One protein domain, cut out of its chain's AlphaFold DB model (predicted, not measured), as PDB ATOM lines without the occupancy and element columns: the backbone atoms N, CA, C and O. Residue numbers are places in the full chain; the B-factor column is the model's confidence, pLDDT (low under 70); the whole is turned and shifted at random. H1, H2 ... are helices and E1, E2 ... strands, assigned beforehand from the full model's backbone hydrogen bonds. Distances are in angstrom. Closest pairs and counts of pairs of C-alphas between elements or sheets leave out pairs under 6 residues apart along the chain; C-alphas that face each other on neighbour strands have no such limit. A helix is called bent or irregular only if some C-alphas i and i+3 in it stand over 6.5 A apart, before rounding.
ATOM      1  N   ASP A 120     226.302 170.158 400.602       75.50
ATOM      2  CA  ASP A 120     225.226 169.861 399.663       75.50
ATOM      3  C   ASP A 120     224.601 168.469 399.867       75.50
ATOM      4  O   ASP A 120     223.381 168.340 399.975       75.50
ATOM      5  N   ASN A 121     225.434 167.427 399.992       82.38
ATOM      6  CA  ASN A 121     224.965 166.063 400.253       82.38
ATOM      7  C   ASN A 121     224.331 165.949 401.644       82.38
ATOM      8  O   ASN A 121     223.273 165.345 401.785       82.38
ATOM      9  N   ARG A 122     224.939 166.564 402.668       83.56
ATOM     10  CA  ARG A 122     224.376 166.572 404.029       83.56
ATOM     11  C   ARG A 122     223.009 167.254 404.076       83.56
ATOM     12  O   ARG A 122     222.124 166.766 404.770       83.56
ATOM     13  N   GLY A 123     222.832 168.340 403.323       79.69
ATOM     14  CA  GLY A 123     221.549 169.031 403.196       79.69
ATOM     15  C   GLY A 123     220.476 168.168 402.533       79.69
ATOM     16  O   GLY A 123     219.356 168.112 403.031       79.69
ATOM     17  N   LEU A 124     220.823 167.450 401.457       81.44
ATOM     18  CA  LEU A 124     219.904 166.515 400.798       81.44
ATOM     19  C   LEU A 124     219.507 165.352 401.711       81.44
ATOM     20  O   LEU A 124     218.333 165.018 401.811       81.44
ATOM     21  N   GLU A 125     220.473 164.745 402.394       82.19
ATOM     22  CA  GLU A 125     220.233 163.581 403.252       82.19
ATOM     23  C   GLU A 125     219.499 163.935 404.550       82.19
ATOM     24  O   GLU A 125     218.825 163.089 405.131       82.19
ATOM     25  N   GLY A 126     219.607 165.182 405.008       78.88
ATOM     26  CA  GLY A 126     218.905 165.653 406.196       78.88
ATOM     27  C   GLY A 126     217.391 165.783 406.021       78.88
ATOM     28  O   GLY A 126     216.721 166.045 407.012       78.88
ATOM     29  N   ALA A 127     216.855 165.655 404.797       66.06
ATOM     30  CA  ALA A 127     215.433 165.805 404.445       66.06
ATOM     31  C   ALA A 127     214.761 167.132 404.880       66.06
ATOM     32  O   ALA A 127     213.600 167.363 404.561       66.06
ATOM     33  N   TYR A 128     215.496 168.046 405.525       62.09
ATOM     34  CA  TYR A 128     215.001 169.255 406.200       62.09
ATOM     35  C   TYR A 128     214.238 170.248 405.315       62.09
ATOM     36  O   TYR A 128     213.697 171.226 405.825       62.09
ATOM     37  N   LEU A 129     214.230 170.049 404.001       62.28
ATOM     38  CA  LEU A 129     213.728 171.023 403.039       62.28
ATOM     39  C   LEU A 129     212.711 170.438 402.055       62.28
ATOM     40  O   LEU A 129     212.311 171.156 401.143       62.28
ATOM     41  N   ALA A 130     212.318 169.167 402.199       64.56
ATOM     42  CA  ALA A 130     211.567 168.472 401.159       64.56
ATOM     43  C   ALA A 130     210.112 168.146 401.517       64.56
ATOM     44  O   ALA A 130     209.363 167.899 400.586       64.56
ATOM     45  N   ASP A 131     209.672 168.192 402.778       74.94
ATOM     46  CA  ASP A 131     208.338 167.686 403.160       74.94
ATOM     47  C   ASP A 131     207.202 168.247 402.284       74.94
ATOM     48  O   ASP A 131     206.443 167.484 401.687       74.94
ATOM     49  N   SER A 132     207.167 169.565 402.058       81.00
ATOM     50  CA  SER A 132     206.152 170.190 401.197       81.00
ATOM     51  C   SER A 132     206.297 169.857 399.706       81.00
ATOM     52  O   SER A 132     205.309 169.886 398.975       81.00
ATOM     53  N   LEU A 133     207.505 169.555 399.221       83.44
ATOM     54  CA  LEU A 133     207.741 169.111 397.844       83.44
ATOM     55  C   LEU A 133     207.343 167.639 397.676       83.44
ATOM     56  O   LEU A 133     206.695 167.282 396.695       83.44
ATOM     57  N   LEU A 134     207.716 166.794 398.638       86.94
ATOM     58  CA  LEU A 134     207.441 165.359 398.649       86.94
ATOM     59  C   LEU A 134     205.938 165.087 398.703       86.94
ATOM     60  O   LEU A 134     205.456 164.226 397.976       86.94
ATOM     61  N   GLU A 135     205.188 165.871 399.477       91.44
ATOM     62  CA  GLU A 135     203.722 165.794 399.532       91.44
ATOM     63  C   GLU A 135     203.049 166.045 398.172       91.44
ATOM     64  O   GLU A 135     201.958 165.539 397.910       91.44
ATOM     65  N   GLN A 136     203.695 166.806 397.284       94.19
ATOM     66  CA  GLN A 136     203.152 167.153 395.968       94.19
ATOM     67  C   GLN A 136     203.491 166.137 394.874       94.19
ATOM     68  O   GLN A 136     202.877 166.178 393.804       94.19
ATOM     69  N   ILE A 137     204.451 165.240 395.123       95.88
ATOM     70  CA  ILE A 137     204.921 164.238 394.164       95.88
ATOM     71  C   ILE A 137     204.499 162.849 394.666       95.88
ATOM     72  O   ILE A 137     205.181 162.278 395.521       95.88
ATOM     73  N   PRO A 138     203.430 162.250 394.107       96.44
ATOM     74  CA  PRO A 138     202.934 160.947 394.530       96.44
ATOM     75  C   PRO A 138     204.014 159.863 394.554       96.44
ATOM     76  O   PRO A 138     204.941 159.849 393.731       96.44
ATOM     77  N   GLU A 139     203.866 158.908 395.469       94.75
ATOM     78  CA  GLU A 139     204.667 157.686 395.466       94.75
ATOM     79  C   GLU A 139     204.471 156.951 394.124       94.75
ATOM     80  O   GLU A 139     203.356 156.830 393.622       94.75
ATOM     81  N   GLY A 140     205.565 156.530 393.485       95.62
ATOM     82  CA  GLY A 140     205.544 155.870 392.171       95.62
ATOM     83  C   GLY A 140     205.564 156.784 390.934       95.62
ATOM     84  O   GLY A 140     205.947 156.309 389.872       95.62
ATOM     85  N   ALA A 141     205.254 158.080 391.058       97.75
ATOM     86  CA  ALA A 141     205.427 159.052 389.971       97.75
ATOM     87  C   ALA A 141     206.865 159.080 389.408       97.75
ATOM     88  O   ALA A 141     207.843 159.005 390.162       97.75
ATOM     89  N   GLN A 142     207.002 159.240 388.099       98.00
ATOM     90  CA  GLN A 142     208.288 159.355 387.430       98.00
ATOM     91  C   GLN A 142     208.713 160.820 387.333       98.00
ATOM     92  O   GLN A 142     207.984 161.664 386.806       98.00
ATOM     93  N   VAL A 143     209.910 161.125 387.832       97.38
ATOM     94  CA  VAL A 143     210.384 162.507 387.985       97.38
ATOM     95  C   VAL A 143     211.707 162.698 387.268       97.38
ATOM     96  O   VAL A 143     212.652 161.953 387.514       97.38
ATOM     97  N   TYR A 144     211.799 163.715 386.418       97.56
ATOM     98  CA  TYR A 144     213.085 164.225 385.952       97.56
ATOM     99  C   TYR A 144     213.581 165.303 386.912       97.56
ATOM    100  O   TYR A 144     212.848 166.246 387.214       97.56
ATOM    101  N   TRP A 145     214.820 165.164 387.381       95.31
ATOM    102  CA  TRP A 145     215.477 166.141 388.243       95.31
ATOM    103  C   TRP A 145     216.689 166.730 387.521       95.31
ATOM    104  O   TRP A 145     217.656 166.018 387.249       95.31
ATOM    105  N   GLU A 146     216.635 168.023 387.207       93.00
ATOM    106  CA  GLU A 146     217.647 168.692 386.390       93.00
ATOM    107  C   GLU A 146     219.039 168.626 387.030       93.00
ATOM    108  O   GLU A 146     219.223 168.913 388.218       93.00
ATOM    109  N   GLY A 147     220.031 168.245 386.221       82.56
ATOM    110  CA  GLY A 147     221.455 168.339 386.546       82.56
ATOM    111  C   GLY A 147     221.966 167.410 387.653       82.56
ATOM    112  O   GLY A 147     223.168 167.383 387.908       82.56
ATOM    113  N   THR A 148     221.113 166.643 388.340       82.31
ATOM    114  CA  THR A 148     221.577 165.745 389.404       82.31
ATOM    115  C   THR A 148     220.620 164.602 389.701       82.31
ATOM    116  O   THR A 148     219.437 164.784 389.972       82.31
ATOM    117  N   VAL A 149     221.174 163.392 389.781       90.00
ATOM    118  CA  VAL A 149     220.426 162.208 390.222       90.00
ATOM    119  C   VAL A 149     220.097 162.242 391.721       90.00
ATOM    120  O   VAL A 149     219.186 161.558 392.189       90.00
ATOM    121  N   LYS A 150     220.845 163.038 392.496       89.81
ATOM    122  CA  LYS A 150     220.810 163.008 393.962       89.81
ATOM    123  C   LYS A 150     219.454 163.428 394.519       89.81
ATOM    124  O   LYS A 150     219.007 162.831 395.488       89.81
ATOM    125  N   GLY A 151     218.799 164.418 393.909       89.31
ATOM    126  CA  GLY A 151     217.479 164.871 394.354       89.31
ATOM    127  C   GLY A 151     216.449 163.747 394.274       89.31
ATOM    128  O   GLY A 151     215.830 163.399 395.275       89.31
ATOM    129  N   ALA A 152     216.358 163.082 393.120       92.50
ATOM    130  CA  ALA A 152     215.469 161.936 392.955       92.50
ATOM    131  C   ALA A 152     215.827 160.771 393.899       92.50
ATOM    132  O   ALA A 152     214.952 160.219 394.563       92.50
ATOM    133  N   TRP A 153     217.111 160.420 394.018       92.12
ATOM    134  CA  TRP A 153     217.531 159.279 394.838       92.12
ATOM    135  C   TRP A 153     217.352 159.505 396.336       92.12
ATOM    136  O   TRP A 153     216.773 158.656 397.007       92.12
ATOM    137  N   PHE A 154     217.851 160.619 396.868       90.00
ATOM    138  CA  PHE A 154     217.885 160.845 398.312       90.00
ATOM    139  C   PHE A 154     216.591 161.450 398.852       90.00
ATOM    140  O   PHE A 154     216.223 161.127 399.975       90.00
ATOM    141  N   LEU A 155     215.892 162.285 398.073       90.00
ATOM    142  CA  LEU A 155     214.639 162.899 398.528       90.00
ATOM    143  C   LEU A 155     213.430 162.041 398.164       90.00
ATOM    144  O   LEU A 155     212.549 161.847 398.993       90.00
ATOM    145  N   LEU A 156     213.385 161.504 396.938       92.31
ATOM    146  CA  LEU A 156     212.233 160.729 396.468       92.31
ATOM    147  C   LEU A 156     212.396 159.211 396.629       92.31
ATOM    148  O   LEU A 156     211.436 158.482 396.383       92.31
ATOM    149  N   GLY A 157     213.589 158.717 396.979       93.06
ATOM    150  CA  GLY A 157     213.849 157.282 397.138       93.06
ATOM    151  C   GLY A 157     213.746 156.471 395.840       93.06
ATOM    152  O   GLY A 157     213.556 155.257 395.893       93.06
ATOM    153  N   ARG A 158     213.837 157.113 394.666       95.06
ATOM    154  CA  ARG A 158     213.612 156.472 393.357       95.06
ATOM    155  C   ARG A 158     214.525 157.027 392.261       95.06
ATOM    156  O   ARG A 158     215.013 158.147 392.387       95.06
ATOM    157  N   PRO A 159     214.768 156.273 391.174       96.06
ATOM    158  CA  PRO A 159     215.538 156.752 390.027       96.06
ATOM    159  C   PRO A 159     214.957 158.039 389.416       96.06
ATOM    160  O   PRO A 159     213.743 158.157 389.291       96.06
ATOM    161  N   SER A 160     215.819 158.963 388.969       96.56
ATOM    162  CA  SER A 160     215.389 160.029 388.048       96.56
ATOM    163  C   SER A 160     214.942 159.405 386.719       96.56
ATOM    164  O   SER A 160     215.442 158.338 386.338       96.56
ATOM    165  N   TYR A 161     214.034 160.071 386.001       97.44
ATOM    166  CA  TYR A 161     213.643 159.711 384.636       97.44
ATOM    167  C   TYR A 161     214.861 159.580 383.728       97.44
ATOM    168  O   TYR A 161     214.972 158.615 382.964       97.44
ATOM    169  N   PHE A 162     215.780 160.528 383.881       96.12
ATOM    170  CA  PHE A 162     217.050 160.582 383.193       96.12
ATOM    171  C   PHE A 162     218.108 161.239 384.087       96.12
ATOM    172  O   PHE A 162     217.819 162.203 384.800       96.12
ATOM    173  N   ALA A 163     219.326 160.711 384.031       92.75
ATOM    174  CA  ALA A 163     220.543 161.338 384.523       92.75
ATOM    175  C   ALA A 163     221.735 160.741 383.767       92.75
ATOM    176  O   ALA A 163     221.718 159.573 383.362       92.75
ATOM    177  N   ASP A 164     222.795 161.524 383.623       88.62
ATOM    178  CA  ASP A 164     224.058 161.117 383.008       88.62
ATOM    179  C   ASP A 164     224.623 159.827 383.640       88.62
ATOM    180  O   ASP A 164     224.837 158.820 382.963       88.62
ATOM    181  N   ILE A 165     224.745 159.796 384.969       87.44
ATOM    182  CA  ILE A 165     225.359 158.701 385.722       87.44
ATOM    183  C   ILE A 165     224.533 157.409 385.691       87.44
ATOM    184  O   ILE A 165     225.079 156.314 385.832       87.44
ATOM    185  N   GLN A 166     223.220 157.504 385.451       91.62
ATOM    186  CA  GLN A 166     222.354 156.331 385.294       91.62
ATOM    187  C   GLN A 166     222.634 155.579 383.982       91.62
ATOM    188  O   GLN A 166     222.306 154.398 383.869       91.62
ATOM    189  N   GLY A 167     223.288 156.228 383.013       89.31
ATOM    190  CA  GLY A 167     223.666 155.642 381.730       89.31
ATOM    191  C   GLY A 167     224.801 154.625 381.800       89.31
ATOM    192  O   GLY A 167     225.010 153.895 380.835       89.31
ATOM    193  N   ALA A 168     225.507 154.504 382.930       89.31
ATOM    194  CA  ALA A 168     226.670 153.622 383.053       89.31
ATOM    195  C   ALA A 168     226.368 152.150 382.696       89.31
ATOM    196  O   ALA A 168     227.235 151.446 382.184       89.31
ATOM    197  N   GLY A 169     225.136 151.681 382.920       89.81
ATOM    198  CA  GLY A 169     224.716 150.323 382.559       89.81
ATOM    199  C   GLY A 169     224.460 150.105 381.062       89.81
ATOM    200  O   GLY A 169     224.451 148.960 380.608       89.81
ATOM    201  N   ALA A 170     224.262 151.172 380.282       91.94
ATOM    202  CA  ALA A 170     223.886 151.097 378.868       91.94
ATOM    203  C   ALA A 170     224.936 150.371 378.012       91.94
ATOM    204  O   ALA A 170     224.584 149.676 377.064       91.94
ATOM    205  N   VAL A 171     226.216 150.449 378.383       90.50
ATOM    206  CA  VAL A 171     227.311 149.775 377.659       90.50
ATOM    207  C   VAL A 171     227.219 148.245 377.707       90.50
ATOM    208  O   VAL A 171     227.829 147.570 376.881       90.50
ATOM    209  N   PHE A 172     226.450 147.690 378.648       95.81
ATOM    210  CA  PHE A 172     226.293 146.245 378.832       95.81
ATOM    211  C   PHE A 172     224.982 145.692 378.254       95.81
ATOM    212  O   PHE A 172     224.792 144.478 378.240       95.81
ATOM    213  N   SER A 173     224.060 146.545 377.789       96.81
ATOM    214  CA  SER A 173     222.752 146.124 377.273       96.81
ATOM    215  C   SER A 173     222.254 147.056 376.174       96.81
ATOM    216  O   SER A 173     221.929 148.214 376.423       96.81
ATOM    217  N   GLN A 174     222.113 146.523 374.958       96.69
ATOM    218  CA  GLN A 174     221.607 147.280 373.810       96.69
ATOM    219  C   GLN A 174     220.205 147.849 374.059       96.69
ATOM    220  O   GLN A 174     219.944 148.999 373.720       96.69
ATOM    221  N   ALA A 175     219.309 147.063 374.663       97.19
ATOM    222  CA  ALA A 175     217.954 147.515 374.968       97.19
ATOM    223  C   ALA A 175     217.971 148.719 375.925       97.19
ATOM    224  O   ALA A 175     217.265 149.700 375.698       97.19
ATOM    225  N   LEU A 176     218.836 148.674 376.945       96.12
ATOM    226  CA  LEU A 176     219.018 149.789 377.869       96.12
ATOM    227  C   LEU A 176     219.651 151.000 377.177       96.12
ATOM    228  O   LEU A 176     219.231 152.118 377.437       96.12
ATOM    229  N   ALA A 177     220.617 150.798 376.278       94.88
ATOM    230  CA  ALA A 177     221.230 151.884 375.517       94.88
ATOM    231  C   ALA A 177     220.232 152.615 374.610       94.88
ATOM    232  O   ALA A 177     220.247 153.842 374.552       94.88
ATOM    233  N   VAL A 178     219.344 151.880 373.932       96.50
ATOM    234  CA  VAL A 178     218.291 152.467 373.088       96.50
ATOM    235  C   VAL A 178     217.321 153.295 373.927       96.50
ATOM    236  O   VAL A 178     217.027 154.434 373.568       96.50
ATOM    237  N   GLU A 179     216.863 152.755 375.058       96.62
ATOM    238  CA  GLU A 179     215.962 153.472 375.964       96.62
ATOM    239  C   GLU A 179     216.647 154.695 376.590       96.62
ATOM    240  O   GLU A 179     216.080 155.785 376.612       96.62
ATOM    241  N   TYR A 180     217.896 154.554 377.029       95.31
ATOM    242  CA  TYR A 180     218.681 155.657 377.576       95.31
ATOM    243  C   TYR A 180     218.847 156.789 376.559       95.31
ATOM    244  O   TYR A 180     218.586 157.947 376.878       95.31
ATOM    245  N   LEU A 181     219.204 156.461 375.313       94.75
ATOM    246  CA  LEU A 181     219.354 157.438 374.234       94.75
ATOM    247  C   LEU A 181     218.026 158.118 373.876       94.75
ATOM    248  O   LEU A 181     218.010 159.314 373.586       94.75
ATOM    249  N   LYS A 182     216.908 157.380 373.909       96.38
ATOM    250  CA  LYS A 182     215.564 157.949 373.735       96.38
ATOM    251  C   LYS A 182     215.292 159.009 374.806       96.38
ATOM    252  O   LYS A 182     214.929 160.130 374.461       96.38
ATOM    253  N   ARG A 183     215.504 158.682 376.085       96.50
ATOM    254  CA  ARG A 183     215.268 159.617 377.199       96.50
ATOM    255  C   ARG A 183     216.207 160.816 377.164       96.50
ATOM    256  O   ARG A 183     215.743 161.933 377.358       96.50
ATOM    257  N   ALA A 184     217.479 160.589 376.839       94.94
ATOM    258  CA  ALA A 184     218.476 161.641 376.681       94.94
ATOM    259  C   ALA A 184     218.034 162.691 375.655       94.94
ATOM    260  O   ALA A 184     218.064 163.878 375.943       94.94
ATOM    261  N   ARG A 185     217.559 162.257 374.479       94.56
ATOM    262  CA  ARG A 185     217.090 163.166 373.417       94.56
ATOM    263  C   ARG A 185     215.838 163.945 373.796       94.56
ATOM    264  O   ARG A 185     215.698 165.087 373.382       94.56
ATOM    265  N   ILE A 186     214.927 163.327 374.547       96.31
ATOM    266  CA  ILE A 186     213.737 164.022 375.051       96.31
ATOM    267  C   ILE A 186     214.176 165.149 375.987       96.31
ATOM    268  O   ILE A 186     213.760 166.287 375.827       96.31
ATOM    269  N   ILE A 187     215.054 164.837 376.933       95.62
ATOM    270  CA  ILE A 187     215.489 165.764 377.975       95.62
ATOM    271  C   ILE A 187     216.444 166.855 377.453       95.62
ATOM    272  O   ILE A 187     216.349 167.996 377.900       95.62
ATOM    273  N   GLN A 188     217.238 166.559 376.421       92.56
ATOM    274  CA  GLN A 188     218.089 167.531 375.720       92.56
ATOM    275  C   GLN A 188     217.321 168.783 375.265       92.56
ATOM    276  O   GLN A 188     217.884 169.873 375.214       92.56
ATOM    277  N   ALA A 189     216.024 168.652 374.954       91.25
ATOM    278  CA  ALA A 189     215.188 169.777 374.538       91.25
ATOM    279  C   ALA A 189     215.030 170.857 375.620       91.25
ATOM    280  O   ALA A 189     214.746 172.006 375.287       91.25
ATOM    281  N   ILE A 190     215.193 170.498 376.898       92.88
ATOM    282  CA  ILE A 190     215.055 171.434 378.011       92.88
ATOM    283  C   ILE A 190     216.397 171.811 378.620       92.88
ATOM    284  O   ILE A 190     216.558 172.983 378.937       92.88
ATOM    285  N   ASP A 191     217.366 170.911 378.787       87.38
ATOM    286  CA  ASP A 191     218.655 171.244 379.424       87.38
ATOM    287  C   ASP A 191     219.755 171.729 378.476       87.38
ATOM    288  O   ASP A 191     220.761 172.235 378.964       87.38
ATOM    289  N   ASP A 192     219.538 171.665 377.157       80.38
ATOM    290  CA  ASP A 192     220.496 172.094 376.123       80.38
ATOM    291  C   ASP A 192     221.850 171.359 376.207       80.38
ATOM    292  O   ASP A 192     222.861 171.787 375.647       80.38
ATOM    293  N   VAL A 193     221.882 170.217 376.906       80.38
ATOM    294  CA  VAL A 193     223.069 169.382 377.040       80.38
ATOM    295  C   VAL A 193     222.976 168.229 376.049       80.38
ATOM    296  O   VAL A 193     222.126 167.342 376.137       80.38
ATOM    297  N   GLU A 194     223.907 168.188 375.098       80.69
ATOM    298  CA  GLU A 194     224.039 167.042 374.205       80.69
ATOM    299  C   GLU A 194     224.692 165.860 374.939       80.69
ATOM    300  O   GLU A 194     225.903 165.658 374.913       80.69
ATOM    301  N   TYR A 195     223.872 165.037 375.598       79.69
ATOM    302  CA  TYR A 195     224.323 163.867 376.370       79.69
ATOM    303  C   TYR A 195     225.065 162.807 375.550       79.69
ATOM    304  O   TYR A 195     225.825 162.011 376.105       79.69
ATOM    305  N   VAL A 196     224.862 162.783 374.231       73.88
ATOM    306  CA  VAL A 196     225.627 161.918 373.320       73.88
ATOM    307  C   VAL A 196     227.091 162.363 373.254       73.88
ATOM    308  O   VAL A 196     227.982 161.524 373.117       73.88
ATOM    309  N   ASP A 197     227.341 163.659 373.432       70.56
ATOM    310  CA  ASP A 197     228.659 164.267 373.307       70.56
ATOM    311  C   ASP A 197     229.416 164.363 374.633       70.56
ATOM    312  O   ASP A 197     230.639 164.421 374.602       70.56
ATOM    313  N   ILE A 198     228.751 164.240 375.790       65.88
ATOM    314  CA  ILE A 198     229.431 164.190 377.106       65.88
ATOM    315  C   ILE A 198     230.437 163.029 377.187       65.88
ATOM    316  O   ILE A 198     231.443 163.106 377.888       65.88
ATOM    317  N   TRP A 199     230.199 161.944 376.446       64.75
ATOM    318  CA  TRP A 199     231.120 160.807 376.381       64.75
ATOM    319  C   TRP A 199     232.247 160.991 375.356       64.75
ATOM    320  O   TRP A 199     233.083 160.093 375.204       64.75
ATOM    321  N   ARG A 200     232.308 162.127 374.640       64.00
ATOM    322  CA  ARG A 200     233.459 162.444 373.791       64.00
ATOM    323  C   ARG A 200     234.656 162.768 374.690       64.00
ATOM    324  O   ARG A 200     234.560 163.653 375.533       64.00
ATOM    325  N   PRO A 201     235.812 162.104 374.509       54.44
ATOM    326  CA  PRO A 201     236.962 162.241 375.409       54.44
ATOM    327  C   PRO A 201     237.674 163.611 375.434       54.44
ATOM    328  O   PRO A 201     238.817 163.656 375.882       54.44
ATOM    329  N   PHE A 202     237.094 164.696 374.905       54.44
ATOM    330  CA  PHE A 202     237.882 165.854 374.460       54.44
ATOM    331  C   PHE A 202     237.363 167.243 374.811       54.44
ATOM    332  O   PHE A 202     238.020 168.200 374.417       54.44
ATOM    333  N   ASP A 203     236.285 167.387 375.575       61.84
ATOM    334  CA  ASP A 203     235.957 168.727 376.056       61.84
ATOM    335  C   ASP A 203     236.905 169.103 377.197       61.84
ATOM    336  O   ASP A 203     237.030 168.397 378.204       61.84
ATOM    337  N   THR A 204     237.601 170.221 377.036       73.19
ATOM    338  CA  THR A 204     238.288 170.867 378.157       73.19
ATOM    339  C   THR A 204     237.238 171.303 379.190       73.19
ATOM    340  O   THR A 204     236.105 171.615 378.811       73.19
ATOM    341  N   ASN A 205     237.547 171.371 380.500       65.56
ATOM    342  CA  ASN A 205     236.512 171.896 381.412       65.56
ATOM    343  C   ASN A 205     236.168 173.349 381.107       65.56
ATOM    344  O   ASN A 205     235.092 173.773 381.490       65.56
ATOM    345  N   GLU A 206     237.030 174.108 380.433       74.69
ATOM    346  CA  GLU A 206     236.667 175.449 379.983       74.69
ATOM    347  C   GLU A 206     235.484 175.385 379.008       74.69
ATOM    348  O   GLU A 206     234.474 176.031 379.247       74.69
ATOM    349  N   GLU A 207     235.521 174.507 378.002       75.94
ATOM    350  CA  GLU A 207     234.390 174.277 377.088       75.94
ATOM    351  C   GLU A 207     233.159 173.696 377.797       75.94
ATOM    352  O   GLU A 207     232.021 174.035 377.468       75.94
ATOM    353  N   TYR A 208     233.352 172.825 378.791       69.50
ATOM    354  CA  TYR A 208     232.249 172.339 379.623       69.50
ATOM    355  C   TYR A 208     231.601 173.470 380.431       69.50
ATOM    356  O   TYR A 208     230.383 173.627 380.394       69.50
ATOM    357  N   GLN A 209     232.398 174.298 381.105       69.56
ATOM    358  CA  GLN A 209     231.916 175.419 381.910       69.56
ATOM    359  C   GLN A 209     231.291 176.511 381.042       69.56
ATOM    360  O   GLN A 209     230.267 177.068 381.415       69.56
ATOM    361  N   GLU A 210     231.846 176.797 379.866       76.44
ATOM    362  CA  GLU A 210     231.230 177.721 378.913       76.44
ATOM    363  C   GLU A 210     229.872 177.203 378.428       76.44
ATOM    364  O   GLU A 210     228.914 177.970 378.392       76.44
ATOM    365  N   ARG A 211     229.718 175.898 378.167       71.38
ATOM    366  CA  ARG A 211     228.393 175.322 377.868       71.38
ATOM    367  C   ARG A 211     227.423 175.455 379.038       71.38
ATOM    368  O   ARG A 211     226.267 175.794 378.811       71.38
ATOM    369  N   LEU A 212     227.888 175.270 380.275       69.75
ATOM    370  CA  LEU A 212     227.060 175.506 381.462       69.75
ATOM    371  C   LEU A 212     226.660 176.983 381.622       69.75
ATOM    372  O   LEU A 212     225.571 177.265 382.118       69.75
ATOM    373  N   LYS A 213     227.505 177.931 381.190       73.31
ATOM    374  CA  LYS A 213     227.189 179.370 381.200       73.31
ATOM    375  C   LYS A 213     226.176 179.753 380.126       73.31
ATOM    376  O   LYS A 213     225.375 180.661 380.347       73.31
ATOM    377  N   VAL A 214     226.186 179.078 378.976       71.88
ATOM    378  CA  VAL A 214     225.213 179.274 377.891       71.88
ATOM    379  C   VAL A 214     223.937 178.496 378.214       71.88
ATOM    380  O   VAL A 214     223.465 177.668 377.445       71.88
ATOM    381  N   GLN A 215     223.343 178.755 379.376       74.81
ATOM    382  CA  GLN A 215     222.048 178.175 379.691       74.81
ATOM    383  C   GLN A 215     220.963 179.004 379.002       74.81
ATOM    384  O   GLN A 215     220.661 180.138 379.386       74.81
ATOM    385  N   LYS A 216     220.385 178.451 377.936       84.00
ATOM    386  CA  LYS A 216     219.280 179.076 377.211       84.00
ATOM    387  C   LYS A 216     218.067 179.256 378.132       84.00
ATOM    388  O   LYS A 216     217.764 178.404 378.975       84.00
ATOM    389  N   SER A 217     217.346 180.364 377.940       88.81
ATOM    390  CA  SER A 217     216.071 180.587 378.617       88.81
ATOM    391  C   SER A 217     215.065 179.505 378.225       88.81
ATOM    392  O   SER A 217     214.774 179.301 377.043       88.81
ATOM    393  N   LEU A 218     214.544 178.822 379.241       94.25
ATOM    394  CA  LEU A 218     213.596 177.730 379.086       94.25
ATOM    395  C   LEU A 218     212.214 178.280 378.721       94.25
ATOM    396  O   LEU A 218     211.685 179.171 379.390       94.25
ATOM    397  N   ARG A 219     211.618 177.767 377.647       96.19
ATOM    398  CA  ARG A 219     210.311 178.200 377.140       96.19
ATOM    399  C   ARG A 219     209.228 177.197 377.501       96.19
ATOM    400  O   ARG A 219     209.445 175.990 377.519       96.19
ATOM    401  N   ARG A 220     207.997 177.692 377.655       97.25
ATOM    402  CA  ARG A 220     206.817 176.840 377.874       97.25
ATOM    403  C   ARG A 220     206.625 175.789 376.772       97.25
ATOM    404  O   ARG A 220     206.213 174.681 377.077       97.25
ATOM    405  N   SER A 221     206.928 176.117 375.513       96.94
ATOM    406  CA  SER A 221     206.821 175.164 374.397       96.94
ATOM    407  C   SER A 221     207.761 173.967 374.551       96.94
ATOM    408  O   SER A 221     207.367 172.855 374.242       96.94
ATOM    409  N   GLU A 222     208.965 174.175 375.092       96.69
ATOM    410  CA  GLU A 222     209.938 173.096 375.312       96.69
ATOM    411  C   GLU A 222     209.439 172.133 376.406       96.69
ATOM    412  O   GLU A 222     209.582 170.920 376.276       96.69
ATOM    413  N   LEU A 223     208.754 172.651 377.439       97.75
ATOM    414  CA  LEU A 223     208.074 171.817 378.442       97.75
ATOM    415  C   LEU A 223     206.943 170.976 377.827       97.75
ATOM    416  O   LEU A 223     206.805 169.799 378.160       97.75
ATOM    417  N   VAL A 224     206.154 171.565 376.920       98.00
ATOM    418  CA  VAL A 224     205.092 170.856 376.182       98.00
ATOM    419  C   VAL A 224     205.678 169.719 375.352       98.00
ATOM    420  O   VAL A 224     205.224 168.581 375.472       98.00
ATOM    421  N   ASP A 225     206.723 169.997 374.577       97.56
ATOM    422  CA  ASP A 225     207.359 169.000 373.717       97.56
ATOM    423  C   ASP A 225     207.908 167.816 374.530       97.56
ATOM    424  O   ASP A 225     207.701 166.655 374.157       97.56
ATOM    425  N   VAL A 226     208.539 168.082 375.681       97.62
ATOM    426  CA  VAL A 226     209.033 167.037 376.592       97.62
ATOM    427  C   VAL A 226     207.895 166.202 377.172       97.62
ATOM    428  O   VAL A 226     207.939 164.972 377.096       97.62
ATOM    429  N   CYS A 227     206.862 166.840 377.721       98.38
ATOM    430  CA  CYS A 227     205.763 166.138 378.387       98.38
ATOM    431  C   CYS A 227     204.856 165.354 377.422       98.38
ATOM    432  O   CYS A 227     204.234 164.372 377.843       98.38
ATOM    433  N   LEU A 228     204.793 165.751 376.145       98.06
ATOM    434  CA  LEU A 228     204.147 164.983 375.075       98.06
ATOM    435  C   LEU A 228     205.021 163.815 374.594       98.06
ATOM    436  O   LEU A 228     204.500 162.739 374.306       98.06
ATOM    437  N   SER A 229     206.342 164.004 374.527       98.12
ATOM    438  CA  SER A 229     207.281 162.976 374.054       98.12
ATOM    439  C   SER A 229     207.560 161.873 375.083       98.12
ATOM    440  O   SER A 229     207.941 160.764 374.701       98.12
ATOM    441  N   ALA A 230     207.367 162.159 376.374       98.06
ATOM    442  CA  ALA A 230     207.509 161.219 377.486       98.06
ATOM    443  C   ALA A 230     206.176 161.054 378.242       98.06
ATOM    444  O   ALA A 230     205.968 161.695 379.278       98.06
ATOM    445  N   PRO A 231     205.243 160.212 377.758       97.75
ATOM    446  CA  PRO A 231     203.975 159.961 378.447       97.75
ATOM    447  C   PRO A 231     204.157 159.367 379.854       97.75
ATOM    448  O   PRO A 231     203.310 159.577 380.720       97.75
ATOM    449  N   GLU A 232     205.261 158.657 380.090       97.62
ATOM    450  CA  GLU A 232     205.638 158.091 381.385       97.62
ATOM    451  C   GLU A 232     206.209 159.111 382.374       97.62
ATOM    452  O   GLU A 232     206.402 158.754 383.526       97.62
ATOM    453  N   LEU A 233     206.534 160.334 381.942       98.19
ATOM    454  CA  LEU A 233     207.075 161.382 382.804       98.19
ATOM    455  C   LEU A 233     205.927 162.150 383.463       98.19
ATOM    456  O   LEU A 233     205.074 162.707 382.772       98.19
ATOM    457  N   ASP A 234     205.915 162.197 384.794       98.38
ATOM    458  CA  ASP A 234     204.841 162.834 385.560       98.38
ATOM    459  C   ASP A 234     205.226 164.241 386.022       98.38
ATOM    460  O   ASP A 234     204.410 165.166 385.955       98.38
ATOM    461  N   PHE A 235     206.474 164.417 386.467       98.31
ATOM    462  CA  PHE A 235     206.967 165.680 387.014       98.31
ATOM    463  C   PHE A 235     208.353 166.046 386.489       98.31
ATOM    464  O   PHE A 235     209.202 165.187 386.232       98.31
ATOM    465  N   LEU A 236     208.594 167.351 386.407       97.75
ATOM    466  CA  LEU A 236     209.902 167.945 386.150       97.75
ATOM    467  C   LEU A 236     210.281 168.803 387.359       97.75
ATOM    468  O   LEU A 236     209.467 169.598 387.830       97.75
ATOM    469  N   VAL A 237     211.511 168.668 387.839       95.88
ATOM    470  CA  VAL A 237     212.096 169.533 388.868       95.88
ATOM    471  C   VAL A 237     213.303 170.229 388.257       95.88
ATOM    472  O   VAL A 237     214.317 169.582 387.996       95.88
ATOM    473  N   LEU A 238     213.177 171.530 388.001       95.38
ATOM    474  CA  LEU A 238     214.162 172.317 387.250       95.38
ATOM    475  C   LEU A 238     214.692 173.478 388.098       95.38
ATOM    476  O   LEU A 238     213.959 174.020 388.919       95.38
ATOM    477  N   THR A 239     215.936 173.895 387.891       92.56
ATOM    478  CA  THR A 239     216.529 175.104 388.491       92.56
ATOM    479  C   THR A 239     216.105 176.381 387.769       92.56
ATOM    480  O   THR A 239     216.225 177.481 388.306       92.56
ATOM    481  N   ARG A 240     215.583 176.249 386.545       93.38
ATOM    482  CA  ARG A 240     215.123 177.364 385.715       93.38
ATOM    483  C   ARG A 240     213.620 177.572 385.828       93.38
ATOM    484  O   ARG A 240     212.830 176.627 385.782       93.38
ATOM    485  N   GLN A 241     213.230 178.838 385.932       95.62
ATOM    486  CA  GLN A 241     211.834 179.252 385.992       95.62
ATOM    487  C   GLN A 241     211.238 179.397 384.589       95.62
ATOM    488  O   GLN A 241     211.831 180.030 383.717       95.62
ATOM    489  N   VAL A 242     210.016 178.897 384.412       96.56
ATOM    490  CA  VAL A 242     209.131 179.249 383.297       96.56
ATOM    491  C   VAL A 242     207.905 179.941 383.879       96.56
ATOM    492  O   VAL A 242     207.110 179.329 384.599       96.56
ATOM    493  N   GLU A 243     207.772 181.235 383.600       95.94
ATOM    494  CA  GLU A 243     206.725 182.081 384.173       95.94
ATOM    495  C   GLU A 243     205.320 181.505 383.908       95.94
ATOM    496  O   GLU A 243     204.980 181.115 382.788       95.94
ATOM    497  N   GLY A 244     204.508 181.405 384.968       96.00
ATOM    498  CA  GLY A 244     203.129 180.906 384.897       96.00
ATOM    499  C   GLY A 244     202.975 179.422 384.538       96.00
ATOM    500  O   GLY A 244     201.884 179.003 384.144       96.00
ATOM    501  N   ALA A 245     204.046 178.627 384.608       97.31
ATOM    502  CA  ALA A 245     204.016 177.204 384.263       97.31
ATOM    503  C   ALA A 245     204.352 176.263 385.433       97.31
ATOM    504  O   ALA A 245     203.976 175.096 385.383       97.31
ATOM    505  N   TYR A 246     205.049 176.741 386.467       96.62
ATOM    506  CA  TYR A 246     205.403 175.926 387.631       96.62
ATOM    507  C   TYR A 246     204.237 175.834 388.625       96.62
ATOM    508  O   TYR A 246     203.487 176.793 388.812       96.62
ATOM    509  N   MET A 247     204.098 174.682 389.280       96.38
ATOM    510  CA  MET A 247     203.080 174.447 390.313       96.38
ATOM    511  C   MET A 247     203.578 174.789 391.719       96.38
ATOM    512  O   MET A 247     202.789 175.181 392.573       96.38
ATOM    513  N   ALA A 248     204.884 174.650 391.957       94.94
ATOM    514  CA  ALA A 248     205.514 174.973 393.229       94.94
ATOM    515  C   ALA A 248     206.949 175.455 393.021       94.94
ATOM    516  O   ALA A 248     207.618 175.060 392.067       94.94
ATOM    517  N   GLU A 249     207.407 176.304 393.933       93.50
ATOM    518  CA  GLU A 249     208.784 176.777 394.014       93.50
ATOM    519  C   GLU A 249     209.362 176.370 395.367       93.50
ATOM    520  O   GLU A 249     208.676 176.379 396.392       93.50
ATOM    521  N   TRP A 250     210.638 176.020 395.356       89.44
ATOM    522  CA  TRP A 250     211.399 175.645 396.528       89.44
ATOM    523  C   TRP A 250     212.733 176.369 396.542       89.44
ATOM    524  O   TRP A 250     213.403 176.491 395.520       89.44
ATOM    525  N   LEU A 251     213.143 176.787 397.734       87.25
ATOM    526  CA  LEU A 251     214.438 177.392 397.959       87.25
ATOM    527  C   LEU A 251     215.395 176.369 398.568       87.25
ATOM    528  O   LEU A 251     215.239 175.978 399.730       87.25
ATOM    529  N   ARG A 252     216.428 175.972 397.821       78.31
ATOM    530  CA  ARG A 252     217.553 175.241 398.400       78.31
ATOM    531  C   ARG A 252     218.399 176.222 399.188       78.31
ATOM    532  O   ARG A 252     219.205 176.946 398.611       78.31
ATOM    533  N   ARG A 253     218.275 176.209 400.513       70.06
ATOM    534  CA  ARG A 253     219.360 176.756 401.328       70.06
ATOM    535  C   ARG A 253     220.521 175.785 401.272       70.06
ATOM    536  O   ARG A 253     220.449 174.681 401.814       70.06
ATOM    537  N   THR A 254     221.593 176.195 400.618       66.50
ATOM    538  CA  THR A 254     222.903 175.637 400.909       66.50
ATOM    539  C   THR A 254     223.183 175.933 402.376       66.50
ATOM    540  O   THR A 254     223.080 177.071 402.820       66.50
ATOM    541  N   VAL A 255     223.424 174.893 403.177       62.16
ATOM    542  CA  VAL A 255     223.815 175.095 404.574       62.16
ATOM    543  C   VAL A 255     225.169 175.789 404.550       62.16
ATOM    544  O   VAL A 255     226.179 175.134 404.281       62.16
ATOM    545  N   ASP A 256     225.168 177.096 404.809       57.12
ATOM    546  CA  ASP A 256     226.376 177.896 404.961       57.12
ATOM    547  C   ASP A 256     227.239 177.270 406.047       57.12
ATOM    548  O   ASP A 256     226.911 177.264 407.239       57.12
ATOM    549  N   GLN A 257     228.352 176.676 405.631       53.53
ATOM    550  CA  GLN A 257     229.343 176.189 406.572       53.53
ATOM    551  C   GLN A 257     230.221 177.368 406.930       53.53
ATOM    552  O   GLN A 257     231.286 177.563 406.353       53.53
ATOM    553  N   GLY A 258     229.778 178.142 407.917       51.34
ATOM    554  CA  GLY A 258     230.659 179.024 408.666       51.34
ATOM    555  C   GLY A 258     231.753 178.196 409.340       51.34
ATOM    556  O   GLY A 258     231.616 177.795 410.492       51.34
ATOM    557  N   ALA A 259     232.820 177.882 408.609       47.44
ATOM    558  CA  ALA A 259     234.011 177.224 409.124       47.44
ATOM    559  C   ALA A 259     235.219 177.509 408.217       47.44
ATOM    560  O   ALA A 259     235.761 176.617 407.577       47.44
ATOM    561  N   GLY A 260     235.640 178.776 408.218       49.38
ATOM    562  CA  GLY A 260     237.053 179.143 408.151       49.38
ATOM    563  C   GLY A 260     237.789 178.846 406.850       49.38
ATOM    564  O   GLY A 260     238.657 177.987 406.827       49.38
ATOM    565  N   ASP A 261     237.547 179.652 405.825       42.59
ATOM    566  CA  ASP A 261     238.654 180.381 405.206       42.59
ATOM    567  C   ASP A 261     238.094 181.607 404.489       42.59
ATOM    568  O   ASP A 261     237.278 181.512 403.575       42.59
ATOM    569  N   SER A 262     238.505 182.787 404.954       47.69
ATOM    570  CA  SER A 262     238.219 184.058 404.300       47.69
ATOM    571  C   SER A 262     238.961 184.116 402.967       47.69
ATOM    572  O   SER A 262     240.050 184.681 402.877       47.69
ATOM    573  N   GLN A 263     238.366 183.581 401.908       44.59
ATOM    574  CA  GLN A 263     238.565 184.148 400.586       44.59
ATOM    575  C   GLN A 263     237.239 184.679 400.084       44.59
ATOM    576  O   GLN A 263     236.272 183.958 399.892       44.59
ATOM    577  N   THR A 264     237.255 185.994 399.924       43.91
ATOM    578  CA  THR A 264     236.252 186.897 399.382       43.91
ATOM    579  C   THR A 264     235.857 186.510 397.956       43.91
ATOM    580  O   THR A 264     236.163 187.225 397.002       43.91
ATOM    581  N   VAL A 265     235.201 185.370 397.791       46.47
ATOM    582  CA  VAL A 265     234.211 185.210 396.734       46.47
ATOM    583  C   VAL A 265     232.980 185.914 397.279       46.47
ATOM    584  O   VAL A 265     232.595 185.674 398.416       46.47
ATOM    585  N   SER A 266     232.448 186.890 396.550       48.09
ATOM    586  CA  SER A 266     231.292 187.653 397.003       48.09
ATOM    587  C   SER A 266     230.148 186.696 397.341       48.09
ATOM    588  O   SER A 266     229.582 186.101 396.425       48.09
ATOM    589  N   ASP A 267     229.853 186.579 398.638       44.62
ATOM    590  CA  ASP A 267     228.727 185.883 399.271       44.62
ATOM    591  C   ASP A 267     227.379 186.474 398.816       44.62
ATOM    592  O   ASP A 267     226.590 187.006 399.595       44.62
ATOM    593  N   ALA A 268     227.106 186.408 397.517       47.44
ATOM    594  CA  ALA A 268     225.752 186.275 397.028       47.44
ATOM    595  C   ALA A 268     225.414 184.791 397.163       47.44
ATOM    596  O   ALA A 268     225.550 184.027 396.210       47.44
ATOM    597  N   ASP A 269     225.096 184.416 398.403       51.44
ATOM    598  CA  ASP A 269     224.164 183.368 398.807       51.44
ATOM    599  C   ASP A 269     223.463 182.760 397.581       51.44
ATOM    600  O   ASP A 269     222.482 183.308 397.067       51.44
ATOM    601  N   SER A 270     224.053 181.709 396.997       61.00
ATOM    602  CA  SER A 270     223.545 181.124 395.758       61.00
ATOM    603  C   SER A 270     222.350 180.251 396.112       61.00
ATOM    604  O   SER A 270     222.423 179.022 396.106       61.00
ATOM    605  N   GLU A 271     221.260 180.907 396.491       77.38
ATOM    606  CA  GLU A 271     219.952 180.320 396.684       77.38
ATOM    607  C   GLU A 271     219.550 179.606 395.388       77.38
ATOM    608  O   GLU A 271     219.078 180.218 394.426       77.38
ATOM    609  N   VAL A 272     219.756 178.289 395.340       84.12
ATOM    610  CA  VAL A 272     219.323 177.493 394.193       84.12
ATOM    611  C   VAL A 272     217.827 177.268 394.336       84.12
ATOM    612  O   VAL A 272     217.369 176.462 395.146       84.12
ATOM    613  N   ARG A 273     217.045 177.999 393.550       90.75
ATOM    614  CA  ARG A 273     215.602 177.781 393.446       90.75
ATOM    615  C   ARG A 273     215.339 176.552 392.585       90.75
ATOM    616  O   ARG A 273     215.976 176.388 391.549       90.75
ATOM    617  N   LEU A 274     214.413 175.696 393.008       92.44
ATOM    618  CA  LEU A 274     213.830 174.673 392.143       92.44
ATOM    619  C   LEU A 274     212.362 174.967 391.909       92.44
ATOM    620  O   LEU A 274     211.636 175.400 392.800       92.44
ATOM    621  N   PHE A 275     211.932 174.646 390.706       94.94
ATOM    622  CA  PHE A 275     210.581 174.805 390.222       94.94
ATOM    623  C   PHE A 275     210.048 173.423 389.869       94.94
ATOM    624  O   PHE A 275     210.663 172.680 389.097       94.94
ATOM    625  N   LEU A 276     208.916 173.069 390.468       96.50
ATOM    626  CA  LEU A 276     208.189 171.843 390.179       96.50
ATOM    627  C   LEU A 276     207.182 172.116 389.064       96.50
ATOM    628  O   LEU A 276     206.394 173.060 389.150       96.50
ATOM    629  N   TYR A 277     207.156 171.247 388.064       97.75
ATOM    630  CA  TYR A 277     206.191 171.260 386.970       97.75
ATOM    631  C   TYR A 277     205.507 169.899 386.882       97.75
ATOM    632  O   TYR A 277     206.150 168.863 387.067       97.75
ATOM    633  N   ARG A 278     204.215 169.894 386.560       98.19
ATOM    634  CA  ARG A 278     203.428 168.676 386.353       98.19
ATOM    635  C   ARG A 278     203.176 168.483 384.865       98.19
ATOM    636  O   ARG A 278     202.567 169.338 384.230       98.19
ATOM    637  N   CYS A 279     203.576 167.342 384.309       98.44
ATOM    638  CA  CYS A 279     203.432 167.097 382.875       98.44
ATOM    639  C   CYS A 279     201.974 167.039 382.397       98.44
ATOM    640  O   CYS A 279     201.707 167.333 381.236       98.44
ATOM    641  N   ALA A 280     201.026 166.726 383.285       98.19
ATOM    642  CA  ALA A 280     199.598 166.775 382.976       98.19
ATOM    643  C   ALA A 280     199.099 168.181 382.586       98.19
ATOM    644  O   ALA A 280     198.132 168.275 381.843       98.19
ATOM    645  N   ASP A 281     199.767 169.255 383.022       98.06
ATOM    646  CA  ASP A 281     199.364 170.638 382.714       98.06
ATOM    647  C   ASP A 281     199.831 171.097 381.313       98.06
ATOM    648  O   ASP A 281     199.531 172.214 380.874       98.06
ATOM    649  N   PHE A 282     200.586 170.244 380.610       97.56
ATOM    650  CA  PHE A 282     201.147 170.496 379.278       97.56
ATOM    651  C   PHE A 282     200.644 169.517 378.204       97.56
ATOM    652  O   PHE A 282     201.093 169.603 377.061       97.56
TER     653      PHE A 282
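This is residues 120 to 282 of the 283 residues of an uncharacterized protein of Alphaproteobacteria bacterium (UniProt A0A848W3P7). A small, curved sheet of four strands has helices round it: H2 and H3 graze it and H1 packs on H3, while H7 also grazes it, with H8 and residues 186 to 190 of H5 packed on H7, and the helical hairpin of H4 and H5 lies off the sheet, beyond its E1 edge. Two long excursions leave this body: residues 257 to 268, between E3 and E4, stick out as a loop, and residues 200 to 207 stick out where the chain enters H6, which touches no other helix. The printed part has 163 residues, with eight named helices and four named strands in the order H1, H2, E1, H3, H4, H5, H6, H7, E2, E3, E4, H8; the sheet's order is E1, E2, E4, E3, and it is mixed. The class is mixed, helices and strands. The whole is compact, with a radius of gyration of the C-alphas of 16.8 A, and it spans 50 by 41 by 30 A.

H1 is residues 120 to 125, and C-alpha 120 is at (225.226, 169.861, 399.663). H2 is residues 131 to 134. E1, residues 143 to 145, is followed by H3, residues 149 to 156, 10.4 A long. H4, residues 165 to 172, measures 14.3 A; it is irregular, with C-alphas 166 and 169 7.0 A apart. H5, residues 174 to 191, is the longest helix at 24.8 A, with a kink of 28 degrees near residue 185; C-alpha 191 is at (218.655, 171.244, 379.424). H6 is residues 205 to 213, 12.0 A, and H7 is residues 220 to 229, 14.4 A. Then come E2, residues 235 to 238, E3, residues 248 to 252, 13.1 A, and E4, residues 272 to 278, 19.8 A. H8, residues 279 to 282, ends with C-alpha 282 at (201.147, 170.496, 379.278).

In the sheet, E1 and E2 are parallel, at 7 degrees, with N 237 and O 144 2.8 A apart, within hydrogen-bond range. They belong to a strand-helix-strand unit, two parallel neighbour strands with H3 to H7 between them. E2 and E4 are antiparallel, at 158 degrees, with N 277 and O 236 at 2.8 A. E4 and E3 form an antiparallel hairpin, at 155 degrees, with N 250 and O 274 at 2.8 A. H3 only grazes the sheet with residues 151 to 156; the closest C-alphas of E1 and H3 are those of Trp 145 and Ala 152, 6.3 A apart. H2 only grazes it too, with residues 132 to 133. H1 touches H3, closest at the C-alphas of Glu 125 and Phe 154, 6.1 A, at a shallow tilt of 32 degrees, only just short of steep, the same way. H7 only grazes the sheet with residues 223 to 227. H5 touches H7 with residues 186 to 190 alone, closest at the C-alphas of Ile 186 and Val 226, 5.8 A, at a shallow tilt of 15 degrees, opposite ways. H4 and H5 form a helical hairpin, closest at the C-alphas of Ala 170 and Ala 177, 4.3 A. H8 touches H7, closest at the C-alphas of Val 224 and Phe 282, 5.0 A. H6 is apart from H5 and H7. Every O i to N i+4 pair is within hydrogen-bond range in H1, H3, H6 and H7, against 12 of 14 in H5 and 0 of 4 in H4, where 3 of 5 O i to N i+3 pairs are; H2 and H8 are too short for an i+4 pair.

The two C-alphas farthest apart, those of Ala 175 and Ser 262, are 51.1 A apart. The printed part has no cut. The links from H5 to H6 and from E3 to E4 are long, with 13 and 19 residues. The mean pLDDT of the printed part is 84.3; 31 residues are under 70, among them residues 198 to 203 and 254 to 270.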